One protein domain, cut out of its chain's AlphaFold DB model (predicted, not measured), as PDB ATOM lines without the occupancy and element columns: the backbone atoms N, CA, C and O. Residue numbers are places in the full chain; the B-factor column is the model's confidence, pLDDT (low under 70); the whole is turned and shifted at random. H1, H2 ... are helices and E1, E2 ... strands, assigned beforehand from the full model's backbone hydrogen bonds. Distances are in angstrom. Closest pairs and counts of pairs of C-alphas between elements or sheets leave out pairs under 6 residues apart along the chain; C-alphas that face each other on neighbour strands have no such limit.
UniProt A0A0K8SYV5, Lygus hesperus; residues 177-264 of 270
ATOM      1  N   ASN A 177     216.819 175.728 141.660       79.81
ATOM      2  CA  ASN A 177     217.228 176.238 142.968       79.81
ATOM      3  C   ASN A 177     218.755 176.198 143.192       79.81
ATOM      4  O   ASN A 177     219.296 177.040 143.914       79.81
ATOM      5  N   LEU A 178     219.477 175.263 142.563       86.31
ATOM      6  CA  LEU A 178     220.936 175.216 142.654       86.31
ATOM      7  C   LEU A 178     221.574 176.382 141.889       86.31
ATOM      8  O   LEU A 178     222.623 176.873 142.308       86.31
ATOM      9  N   TYR A 179     220.926 176.865 140.824       87.44
ATOM     10  CA  TYR A 179     221.366 178.044 140.074       87.44
ATOM     11  C   TYR A 179     221.026 179.364 140.778       87.44
ATOM     12  O   TYR A 179     221.597 180.413 140.468       87.44
ATOM     13  N   GLU A 180     220.081 179.351 141.722       86.50
ATOM     14  CA  GLU A 180     219.632 180.567 142.387       86.50
ATOM     15  C   GLU A 180     220.763 181.209 143.208       86.50
ATOM     16  O   GLU A 180     221.360 180.605 144.105       86.50
ATOM     17  N   GLY A 181     221.054 182.476 142.906       85.56
ATOM     18  CA  GLY A 181     222.114 183.240 143.562       85.56
ATOM     19  C   GLY A 181     223.516 183.026 142.983       85.56
ATOM     20  O   GLY A 181     224.459 183.622 143.510       85.56
ATOM     21  N   CYS A 182     223.674 182.241 141.912       89.56
ATOM     22  CA  CYS A 182     224.937 182.146 141.180       89.56
ATOM     23  C   CYS A 182     225.403 183.516 140.670       89.56
ATOM     24  O   CYS A 182     224.605 184.320 140.189       89.56
ATOM     25  N   GLY A 183     226.696 183.809 140.834       84.88
ATOM     26  CA  GLY A 183     227.315 185.075 140.420       84.88
ATOM     27  C   GLY A 183     227.007 186.271 141.330       84.88
ATOM     28  O   GLY A 183     227.531 187.356 141.105       84.88
ATOM     29  N   THR A 184     226.181 186.092 142.366       86.69
ATOM     30  CA  THR A 184     225.838 187.157 143.326       86.69
ATOM     31  C   THR A 184     226.169 186.754 144.759       86.69
ATOM     32  O   THR A 184     227.017 187.368 145.398       86.69
ATOM     33  N   ARG A 185     225.513 185.707 145.274       88.31
ATOM     34  CA  ARG A 185     225.686 185.191 146.647       88.31
ATOM     35  C   ARG A 185     226.366 183.824 146.691       88.31
ATOM     36  O   ARG A 185     226.843 183.421 147.751       88.31
ATOM     37  N   LYS A 186     226.388 183.113 145.564       92.00
ATOM     38  CA  LYS A 186     227.041 181.817 145.383       92.00
ATOM     39  C   LYS A 186     228.077 181.911 144.267       92.00
ATOM     40  O   LYS A 186     227.811 182.505 143.220       92.00
ATOM     41  N   ASN A 187     229.221 181.272 144.473       90.44
ATOM     42  CA  ASN A 187     230.159 180.972 143.397       90.44
ATOM     43  C   ASN A 187     229.713 179.671 142.745       90.44
ATOM     44  O   ASN A 187     229.579 178.668 143.443       90.44
ATOM     45  N   CYS A 188     229.459 179.685 141.442       93.56
ATOM     46  CA  CYS A 188     228.965 178.514 140.732       93.56
ATOM     47  C   CYS A 188     229.913 178.132 139.609       93.56
ATOM     48  O   CYS A 188     230.403 179.001 138.892       93.56
ATOM     49  N   LEU A 189     230.149 176.832 139.470       93.50
ATOM     50  CA  LEU A 189     230.936 176.258 138.392       93.50
ATOM     51  C   LEU A 189     230.142 175.106 137.787       93.50
ATOM     52  O   LEU A 189     229.717 174.187 138.491       93.50
ATOM     53  N   GLY A 190     229.923 175.192 136.483       93.56
ATOM     54  CA  GLY A 190     229.162 174.218 135.726       93.56
ATOM     55  C   GLY A 190     230.007 173.473 134.696       93.56
ATOM     56  O   GLY A 190     231.015 173.981 134.201       93.56
ATOM     57  N   SER A 191     229.570 172.261 134.364       91.69
ATOM     58  CA  SER A 191     230.031 171.496 133.207       91.69
ATOM     59  C   SER A 191     228.849 171.266 132.259       91.69
ATOM     60  O   SER A 191     227.820 170.775 132.734       91.69
ATOM     61  N   PRO A 192     228.958 171.589 130.957       93.44
ATOM     62  CA  PRO A 192     230.108 172.229 130.303       93.44
ATOM     63  C   PRO A 192     230.334 173.673 130.784       93.44
ATOM     64  O   PRO A 192     229.419 174.311 131.287       93.44
ATOM     65  N   VAL A 193     231.551 174.202 130.625       90.00
ATOM     66  CA  VAL A 193     231.897 175.566 131.078       90.00
ATOM     67  C   VAL A 193     230.898 176.594 130.524       90.00
ATOM     68  O   VAL A 193     230.666 176.641 129.316       90.00
ATOM     69  N   GLY A 194     230.326 177.429 131.399       89.75
ATOM     70  CA  GLY A 194     229.380 178.491 131.032       89.75
ATOM     71  C   GLY A 194     227.902 178.079 131.026       89.75
ATOM     72  O   GLY A 194     227.031 178.908 130.743       89.75
ATOM     73  N   CYS A 195     227.587 176.812 131.312       93.75
ATOM     74  CA  CYS A 195     226.211 176.309 131.342       93.75
ATOM     75  C   CYS A 195     225.356 176.938 132.453       93.75
ATOM     76  O   CYS A 195     224.130 176.942 132.372       93.75
ATOM     77  N   GLU A 196     225.963 177.516 133.493       91.75
ATOM     78  CA  GLU A 196     225.241 178.135 134.607       91.75
ATOM     79  C   GLU A 196     224.399 179.338 134.174       91.75
ATOM     80  O   GLU A 196     223.326 179.568 134.728       91.75
ATOM     81  N   THR A 197     224.832 180.051 133.130       88.44
ATOM     82  CA  THR A 197     224.080 181.179 132.563       88.44
ATOM     83  C   THR A 197     222.832 180.709 131.812       88.44
ATOM     84  O   THR A 197     221.802 181.383 131.818       88.44
ATOM     85  N   LYS A 198     222.911 179.540 131.167       89.50
ATOM     86  CA  LYS A 198     221.814 178.936 130.393       89.50
ATOM     87  C   LYS A 198     220.958 177.969 131.211       89.50
ATOM     88  O   LYS A 198     219.891 177.581 130.748       89.50
ATOM     89  N   LYS A 199     221.418 177.609 132.413       88.94
ATOM     90  CA  LYS A 199     220.832 176.596 133.298       88.94
ATOM     91  C   LYS A 199     220.720 175.208 132.648       88.94
ATOM     92  O   LYS A 199     219.776 174.473 132.910       88.94
ATOM     93  N   ASP A 200     221.691 174.844 131.812       89.88
ATOM     94  CA  ASP A 200     221.726 173.587 131.050       89.88
ATOM     95  C   ASP A 200     222.924 172.694 131.429       89.88
ATOM     96  O   ASP A 200     223.438 171.921 130.617       89.88
ATOM     97  N   CYS A 201     223.395 172.797 132.675       93.19
ATOM     98  CA  CYS A 201     224.560 172.037 133.128       93.19
ATOM     99  C   CYS A 201     224.269 170.540 133.265       93.19
ATOM    100  O   CYS A 201     223.216 170.128 133.747       93.19
ATOM    101  N   THR A 202     225.269 169.721 132.943       92.00
ATOM    102  CA  THR A 202     225.289 168.289 133.259       92.00
ATOM    103  C   THR A 202     225.907 168.003 134.622       92.00
ATOM    104  O   THR A 202     225.605 166.982 135.231       92.00
ATOM    105  N   ALA A 203     226.754 168.901 135.121       92.88
ATOM    106  CA  ALA A 203     227.191 168.920 136.512       92.88
ATOM    107  C   ALA A 203     227.295 170.365 136.996       92.88
ATOM    108  O   ALA A 203     227.694 171.241 136.230       92.88
ATOM    109  N   LEU A 204     226.938 170.614 138.251       94.94
ATOM    110  CA  LEU A 204     226.965 171.942 138.848       94.94
ATOM    111  C   LEU A 204     227.449 171.841 140.288       94.94
ATOM    112  O   LEU A 204     226.942 171.031 141.066       94.94
ATOM    113  N   VAL A 205     228.384 172.714 140.644       94.75
ATOM    114  CA  VAL A 205     228.702 173.042 142.030       94.75
ATOM    115  C   VAL A 205     228.304 174.486 142.295       94.75
ATOM    116  O   VAL A 205     228.607 175.378 141.504       94.75
ATOM    117  N   SER A 206     227.635 174.716 143.421       93.56
ATOM    118  CA  SER A 206     227.433 176.047 143.978       93.56
ATOM    119  C   SER A 206     228.031 176.104 145.379       93.56
ATOM    120  O   SER A 206     227.833 175.204 146.195       93.56
ATOM    121  N   VAL A 207     228.802 177.155 145.641       91.88
ATOM    122  CA  VAL A 207     229.508 177.370 146.900       91.88
ATOM    123  C   VAL A 207     229.007 178.660 147.516       91.88
ATOM    124  O   VAL A 207     229.150 179.740 146.933       91.88
ATOM    125  N   ARG A 208     228.427 178.561 148.710       91.19
ATOM    126  CA  ARG A 208     227.957 179.710 149.485       91.19
ATOM    127  C   ARG A 208     228.785 179.838 150.752       91.19
ATOM    128  O   ARG A 208     228.980 178.868 151.476       91.19
ATOM    129  N   ARG A 209     229.235 181.050 151.066       85.75
ATOM    130  CA  ARG A 209     229.859 181.325 152.362       85.75
ATOM    131  C   ARG A 209     228.777 181.503 153.431       85.75
ATOM    132  O   ARG A 209     227.867 182.312 153.257       85.75
ATOM    133  N   SER A 210     228.905 180.790 154.544       82.81
ATOM    134  CA  SER A 210     228.052 180.906 155.727       82.81
ATOM    135  C   SER A 210     228.930 181.206 156.944       82.81
ATOM    136  O   SER A 210     229.487 180.318 157.581       82.81
ATOM    137  N   GLY A 211     229.139 182.493 157.235       86.25
ATOM    138  CA  GLY A 211     230.044 182.921 158.306       86.25
ATOM    139  C   GLY A 211     231.508 182.560 158.019       86.25
ATOM    140  O   GLY A 211     232.149 183.181 157.159       86.25
ATOM    141  N   LYS A 212     232.042 181.592 158.775       85.31
ATOM    142  CA  LYS A 212     233.391 181.022 158.588       85.31
ATOM    143  C   LYS A 212     233.392 179.746 157.742       85.31
ATOM    144  O   LYS A 212     234.461 179.335 157.305       85.31
ATOM    145  N   ASP A 213     232.219 179.176 157.496       84.56
ATOM    146  CA  ASP A 213     232.064 177.916 156.785       84.56
ATOM    147  C   ASP A 213     231.707 178.151 155.314       84.56
ATOM    148  O   ASP A 213     231.197 179.211 154.926       84.56
ATOM    149  N   TYR A 214     231.974 177.141 154.490       84.62
ATOM    150  CA  TYR A 214     231.574 177.092 153.087       84.62
ATOM    151  C   TYR A 214     230.623 175.918 152.882       84.62
ATOM    152  O   TYR A 214     230.947 174.777 153.204       84.62
ATOM    153  N   GLU A 215     229.445 176.214 152.348       88.94
ATOM    154  CA  GLU A 215     228.423 175.236 152.006       88.94
ATOM    155  C   GLU A 215     228.555 174.892 150.522       88.94
ATOM    156  O   GLU A 215     228.438 175.775 149.666       88.94
ATOM    157  N   PHE A 216     228.804 173.616 150.233       90.75
ATOM    158  CA  PHE A 216     228.897 173.080 148.881       90.75
ATOM    159  C   PHE A 216     227.599 172.355 148.540       90.75
ATOM    160  O   PHE A 216     227.215 171.409 149.222       90.75
ATOM    161  N   GLN A 217     226.946 172.773 147.460       91.50
ATOM    162  CA  GLN A 217     225.834 172.044 146.856       91.50
ATOM    163  C   GLN A 217     226.308 171.534 145.501       91.50
ATOM    164  O   GLN A 217     226.727 172.331 144.661       91.50
ATOM    165  N   MET A 218     226.280 170.219 145.305       91.81
ATOM    166  CA  MET A 218     226.835 169.574 144.116       91.81
ATOM    167  C   MET A 218     225.843 168.579 143.539       91.81
ATOM    168  O   MET A 218     225.198 167.836 144.274       91.81
ATOM    169  N   VAL A 219     225.758 168.540 142.214       90.50
ATOM    170  CA  VAL A 219     224.954 167.560 141.490       90.50
ATOM    171  C   VAL A 219     225.618 167.226 140.162       90.50
ATOM    172  O   VAL A 219     226.222 168.088 139.521       90.50
ATOM    173  N   ALA A 220     225.484 165.976 139.734       90.38
ATOM    174  CA  ALA A 220     225.817 165.548 138.385       90.38
ATOM    175  C   ALA A 220     224.713 164.639 137.848       90.38
ATOM    176  O   ALA A 220     224.272 163.698 138.507       90.38
ATOM    177  N   LEU A 221     224.269 164.933 136.634       85.75
ATOM    178  CA  LEU A 221     223.271 164.159 135.920       85.75
ATOM    179  C   LEU A 221     223.878 162.848 135.420       85.75
ATOM    180  O   LEU A 221     225.017 162.819 134.956       85.75
ATOM    181  N   LYS A 222     223.107 161.757 135.506       82.25
ATOM    182  CA  LYS A 222     223.501 160.406 135.050       82.25
ATOM    183  C   LYS A 222     224.864 159.943 135.581       82.25
ATOM    184  O   LYS A 222     225.552 159.171 134.917       82.25
ATOM    185  N   SER A 223     225.250 160.395 136.773       83.38
ATOM    186  CA  SER A 223     226.516 160.039 137.408       83.38
ATOM    187  C   SER A 223     226.284 159.446 138.792       83.38
ATOM    188  O   SER A 223     225.353 159.824 139.495       83.38
ATOM    189  N   LYS A 224     227.167 158.530 139.197       84.50
ATOM    190  CA  LYS A 224     227.240 158.028 140.578       84.50
ATOM    191  C   LYS A 224     228.160 158.868 141.458       84.50
ATOM    192  O   LYS A 224     228.308 158.569 142.634       84.50
ATOM    193  N   TYR A 225     228.824 159.864 140.886       85.88
ATOM    194  CA  TYR A 225     229.870 160.615 141.559       85.88
ATOM    195  C   TYR A 225     229.975 162.034 140.998       85.88
ATOM    196  O   TYR A 225     229.882 162.245 139.786       85.88
ATOM    197  N   VAL A 226     230.198 163.004 141.874       92.12
ATOM    198  CA  VAL A 226     230.545 164.383 141.517       92.12
ATOM    199  C   VAL A 226     231.609 164.883 142.479       92.12
ATOM    200  O   VAL A 226     231.542 164.597 143.672       92.12
ATOM    201  N   ALA A 227     232.581 165.634 141.973       91.38
ATOM    202  CA  ALA A 227     233.634 166.205 142.794       91.38
ATOM    203  C   ALA A 227     234.048 167.586 142.310       91.38
ATOM    204  O   ALA A 227     233.954 167.901 141.122       91.38
ATOM    205  N   VAL A 228     234.536 168.385 143.252       91.69
ATOM    206  CA  VAL A 228     235.113 169.703 143.013       91.69
ATOM    207  C   VAL A 228     236.477 169.783 143.689       91.69
ATOM    208  O   VAL A 228     236.619 169.441 144.863       91.69
ATOM    209  N   GLY A 229     237.481 170.224 142.934       90.44
ATOM    210  CA  GLY A 229     238.813 170.531 143.447       90.44
ATOM    211  C   GLY A 229     238.935 172.013 143.784       90.44
ATOM    212  O   GLY A 229     238.545 172.871 142.991       90.44
ATOM    213  N   LEU A 230     239.471 172.314 144.961       89.56
ATOM    214  CA  LEU A 230     239.899 173.649 145.354       89.56
ATOM    215  C   LEU A 230     241.393 173.761 145.068       89.56
ATOM    216  O   LEU A 230     242.206 173.190 145.799       89.56
ATOM    217  N   SER A 231     241.722 174.498 144.011       90.38
ATOM    218  CA  SER A 231     243.096 174.685 143.557       90.38
ATOM    219  C   SER A 231     243.585 176.117 143.766       90.38
ATOM    220  O   SER A 231     242.796 177.064 143.844       90.38
ATOM    221  N   LEU A 232     244.907 176.263 143.860       90.06
ATOM    222  CA  LEU A 232     245.610 177.548 143.813       90.06
ATOM    223  C   LEU A 232     246.127 177.877 142.404       90.06
ATOM    224  O   LEU A 232     246.619 178.985 142.191       90.06
ATOM    225  N   ASP A 233     246.026 176.938 141.464       89.69
ATOM    226  CA  ASP A 233     246.381 177.126 140.064       89.69
ATOM    227  C   ASP A 233     245.280 176.586 139.131       89.69
ATOM    228  O   ASP A 233     244.148 176.333 139.546       89.69
ATOM    229  N   ASP A 234     245.567 176.539 137.833       82.75
ATOM    230  CA  ASP A 234     244.647 176.089 136.791       82.75
ATOM    231  C   ASP A 234     244.858 174.615 136.398       82.75
ATOM    232  O   ASP A 234     244.417 174.186 135.326       82.75
ATOM    233  N   LYS A 235     245.536 173.826 137.243       81.94
ATOM    234  CA  LYS A 235     245.878 172.427 136.980       81.94
ATOM    235  C   LYS A 235     245.166 171.493 137.948       81.94
ATOM    236  O   LYS A 235     244.844 171.833 139.074       81.94
ATOM    237  N   MET A 236     244.944 170.267 137.480       74.81
ATOM    238  CA  MET A 236     244.474 169.173 138.326       74.81
ATOM    239  C   MET A 236     245.676 168.489 138.989       74.81
ATOM    240  O   MET A 236     246.567 168.005 138.280       74.81
ATOM    241  N   GLY A 237     245.671 168.385 140.317       79.25
ATOM    242  CA  GLY A 237     246.673 167.674 141.117       79.25
ATOM    243  C   GLY A 237     247.320 168.564 142.179       79.25
ATOM    244  O   GLY A 237     247.910 169.582 141.843       79.25
ATOM    245  N   GLY A 238     247.326 168.131 143.442       85.50
ATOM    246  CA  GLY A 238     247.746 168.966 144.573       85.50
ATOM    247  C   GLY A 238     246.623 169.851 145.128       85.50
ATOM    248  O   GLY A 238     246.900 170.904 145.695       85.50
ATOM    249  N   ASP A 239     245.379 169.413 144.971       90.50
ATOM    250  CA  ASP A 239     244.139 170.107 145.283       90.50
ATOM    251  C   ASP A 239     243.396 169.400 146.416       90.50
ATOM    252  O   ASP A 239     243.340 168.166 146.497       90.50
ATOM    253  N   ALA A 240     242.720 170.197 147.241       90.94
ATOM    254  CA  ALA A 240     241.738 169.676 148.177       90.94
ATOM    255  C   ALA A 240     240.443 169.364 147.422       90.94
ATOM    256  O   ALA A 240     239.845 170.255 146.818       90.94
ATOM    257  N   VAL A 241     239.990 168.116 147.478       91.25
ATOM    258  CA  VAL A 241     238.805 167.658 146.754       91.25
ATOM    259  C   VAL A 241     237.666 167.408 147.732       91.25
ATOM    260  O   VAL A 241     237.842 166.766 148.769       91.25
ATOM    261  N   VAL A 242     236.483 167.916 147.395       91.50
ATOM    262  CA  VAL A 242     235.217 167.553 148.039       91.50
ATOM    263  C   VAL A 242     234.411 166.753 147.030       91.50
ATOM    264  O   VAL A 242     234.241 167.187 145.890       91.50
ATOM    265  N   GLU A 243     233.914 165.593 147.439       91.12
ATOM    266  CA  GLU A 243     233.244 164.663 146.536       91.12
ATOM    267  C   GLU A 243     231.983 164.067 147.155       91.12
ATOM    268  O   GLU A 243     231.919 163.829 148.357       91.12
ATOM    269  N   CYS A 244     230.978 163.826 146.319       90.50
ATOM    270  CA  CYS A 244     229.755 163.124 146.673       90.50
ATOM    271  C   CYS A 244     229.646 161.865 145.813       90.50
ATOM    272  O   CYS A 244     229.662 161.961 144.583       90.50
ATOM    273  N   ALA A 245     229.500 160.704 146.448       89.25
ATOM    274  CA  ALA A 245     229.345 159.417 145.785       89.25
ATOM    275  C   ALA A 245     228.022 158.764 146.188       89.25
ATOM    276  O   ALA A 245     227.679 158.691 147.365       89.25
ATOM    277  N   TYR A 246     227.279 158.278 145.200       82.69
ATOM    278  CA  TYR A 246     226.110 157.442 145.417       82.69
ATOM    279  C   TYR A 246     226.557 156.004 145.686       82.69
ATOM    280  O   TYR A 246     227.171 155.358 144.828       82.69
ATOM    281  N   GLU A 247     226.223 155.498 146.869       78.44
ATOM    282  CA  GLU A 247     226.606 154.171 147.338       78.44
ATOM    283  C   GLU A 247     225.370 153.368 147.743       78.44
ATOM    284  O   GLU A 247     224.533 153.812 148.528       78.44
ATOM    285  N   SER A 248     225.267 152.149 147.214       63.94
ATOM    286  CA  SER A 248     224.283 151.165 147.659       63.94
ATOM    287  C   SER A 248     224.885 150.364 148.814       63.94
ATOM    288  O   SER A 248     225.757 149.515 148.586       63.94
ATOM    289  N   TYR A 249     224.460 150.630 150.051       55.41
ATOM    290  CA  TYR A 249     224.918 149.850 151.198       55.41
ATOM    291  C   TYR A 249     224.243 148.469 151.220       55.41
ATOM    292  O   TYR A 249     223.081 148.320 150.841       55.41
ATOM    293  N   ARG A 250     224.964 147.433 151.679       47.25
ATOM    294  CA  ARG A 250     224.479 146.035 151.707       47.25
ATOM    295  C   ARG A 250     223.329 145.778 152.697       47.25
ATOM    296  O   ARG A 250     222.782 144.682 152.685       47.25
ATOM    297  N   GLU A 251     222.940 146.766 153.502       46.72
ATOM    298  CA  GLU A 251     221.881 146.657 154.523       46.72
ATOM    299  C   GLU A 251     220.657 147.552 154.240       46.72
ATOM    300  O   GLU A 251     219.937 147.936 155.155       46.72
ATOM    301  N   GLY A 252     220.388 147.881 152.970       47.88
ATOM    302  CA  GLY A 252     219.091 148.450 152.567       47.88
ATOM    303  C   GLY A 252     218.941 149.969 152.703       47.88
ATOM    304  O   GLY A 252     217.830 150.471 152.569       47.88
ATOM    305  N   PHE A 253     220.037 150.703 152.915       45.47
ATOM    306  CA  PHE A 253     220.073 152.159 152.751       45.47
ATOM    307  C   PHE A 253     220.748 152.516 151.417       45.47
ATOM    308  O   PHE A 253     221.916 152.188 151.190       45.47
ATOM    309  N   GLU A 254     220.006 153.183 150.534       58.31
ATOM    310  CA  GLU A 254     220.528 153.831 149.326       58.31
ATOM    311  C   GLU A 254     220.713 155.323 149.611       58.31
ATOM    312  O   GLU A 254     219.779 155.987 150.060       58.31
ATOM    313  N   GLY A 255     221.909 155.867 149.367       73.00
ATOM    314  CA  GLY A 255     222.183 157.264 149.693       73.00
ATOM    315  C   GLY A 255     223.418 157.845 149.015       73.00
ATOM    316  O   GLY A 255     224.201 157.147 148.369       73.00
ATOM    317  N   VAL A 256     223.573 159.161 149.156       83.19
ATOM    318  CA  VAL A 256     224.756 159.905 148.713       83.19
ATOM    319  C   VAL A 256     225.635 160.182 149.929       83.19
ATOM    320  O   VAL A 256     225.193 160.834 150.872       83.19
ATOM    321  N   ASN A 257     226.879 159.715 149.885       86.06
ATOM    322  CA  ASN A 257     227.901 159.976 150.894       86.06
ATOM    323  C   ASN A 257     228.835 161.091 150.421       86.06
ATOM    324  O   ASN A 257     229.133 161.192 149.231       86.06
ATOM    325  N   ALA A 258     229.301 161.920 151.355       88.31
ATOM    326  CA  ALA A 258     230.251 162.993 151.086       88.31
ATOM    327  C   ALA A 258     231.629 162.653 151.662       88.31
ATOM    328  O   ALA A 258     231.748 162.256 152.824       88.31
ATOM    329  N   TYR A 259     232.671 162.874 150.869       89.19
ATOM    330  CA  TYR A 259     234.055 162.610 151.230       89.19
ATOM    331  C   TYR A 259     234.934 163.828 150.951       89.19
ATOM    332  O   TYR A 259     234.572 164.760 150.226       89.19
ATOM    333  N   ARG A 260     236.115 163.819 151.568       90.25
ATOM    334  CA  ARG A 260     237.190 164.764 151.276       90.25
ATOM    335  C   ARG A 260     238.440 163.972 150.963       90.25
ATOM    336  O   ARG A 260     238.799 163.083 151.734       90.25
ATOM    337  N   SER A 261     239.095 164.325 149.873       89.38
ATOM    338  CA  SER A 261     240.303 163.663 149.398       89.38
ATOM    339  C   SER A 261     241.327 164.695 148.924       89.38
ATOM    340  O   SER A 261     241.070 165.904 148.951       89.38
ATOM    341  N   TRP A 262     242.525 164.237 148.569       88.88
ATOM    342  CA  TRP A 262     243.594 165.098 148.071       88.88
ATOM    343  C   TRP A 262     244.182 164.474 146.814       88.88
ATOM    344  O   TRP A 262     244.807 163.419 146.884       88.88
ATOM    345  N   ASN A 263     244.003 165.108 145.658       84.75
ATOM    346  CA  ASN A 263     244.520 164.521 144.424       84.75
ATOM    347  C   ASN A 263     246.060 164.611 144.390       84.75
ATOM    348  O   ASN A 263     246.686 165.607 144.768       84.75
ATOM    349  N   VAL A 264     246.709 163.539 143.943       81.81
ATOM    350  CA  VAL A 264     248.172 163.481 143.892       81.81
ATOM    351  C   VAL A 264     248.655 164.045 142.550       81.81
ATOM    352  O   VAL A 264     248.262 163.531 141.497       81.81
TER     353      VAL A 264
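This is residues 177 to 264 of the 270 residues of a protein of Lygus hesperus (UniProt A0A0K8SYV5). What is the main picture? Two three-stranded sheets, E4 E5 E6 and E1 E2 E3, make a small sandwich that is only partly face to face, with the strands of one sheet crossing those of the other. A very short helix, H1, only grazes the sheet E1 E2 E3. What is it built of? The 88 printed residues hold six named strands and one named helix, in the order E1 H1 E2 E3 E4 E5 E6, and the class is mostly strand. Both sheets are antiparallel, with the orders E4 - E5 - E6 and E1 - E2 - E3. How large is it? It is only just compact, close to loose, with a radius of gyration of the C-alphas of 14.1 A and spans of 42 by 30 by 29 A.

How do E4, residues 225 to 230, E5, residues 240 to 248, and E6, residues 254 to 262, run? They form a meander, each strand the antiparallel neighbour of the one before, and the sheet is twisted, with C-alphas up to 4.1 A off its best plane. The hairpin E4 and E5 has N 228 and O 242 within hydrogen-bond range at 2.9 A. The hairpin E5 and E6 has N 245 and O 257 within range at 2.8 A. How do E1, residues 186 to 191, E2, residues 203 to 210, and E3, residues 213 to 220, run? E2 is the inner strand, antiparallel to E1 at 167 degrees, with N 189 and O 205 at 2.9 A. E2 and E3 are a hairpin at 166 degrees, with N 206 and O 217 at 2.8 A. How do the two sheets meet? They form a sandwich, two sheets face to face, with their best planes 27 degrees apart and their strands at 59 degrees. The closest C-alphas of E3 and E4 are those of Ala 220 and Val 226, 5.8 A apart. E6 is apart from E2 and E3, and E1 is apart from E4. Where is H1, residues 195 to 198? It grazes the sheet E1 E2 E3 with residues 195 to 197; the closest C-alphas of E1 and H1 are those of Gly 190 and Glu 196, 5.7 A apart. H1 is too short for an O i to N i+4 pair, and its one O i to N i+3 pair is within range.

How long are the strands? E6 spans 25.7 A from first to last C-alpha, E5 25.4 A, E3 23.0 A, E2 22.7 A, E4 16.9 A and E1 16.2 A, while H1 spans 5.2 A. Where are the anchors? E1 begins at C-alpha 186 (227.041, 181.817, 145.383), and E6 ends at C-alpha 262 (243.594, 165.098, 148.071).

How far does it reach? The two C-alphas farthest apart, those of Thr 184 and Glu 251, are 42.2 A apart. Is it continuous? The printed part has no cut; the link E4 to E5 is short, and the other links are tight. Where is confidence low? Residues 248 to 254 are under 70 in pLDDT, and the mean of the printed part is 85.3.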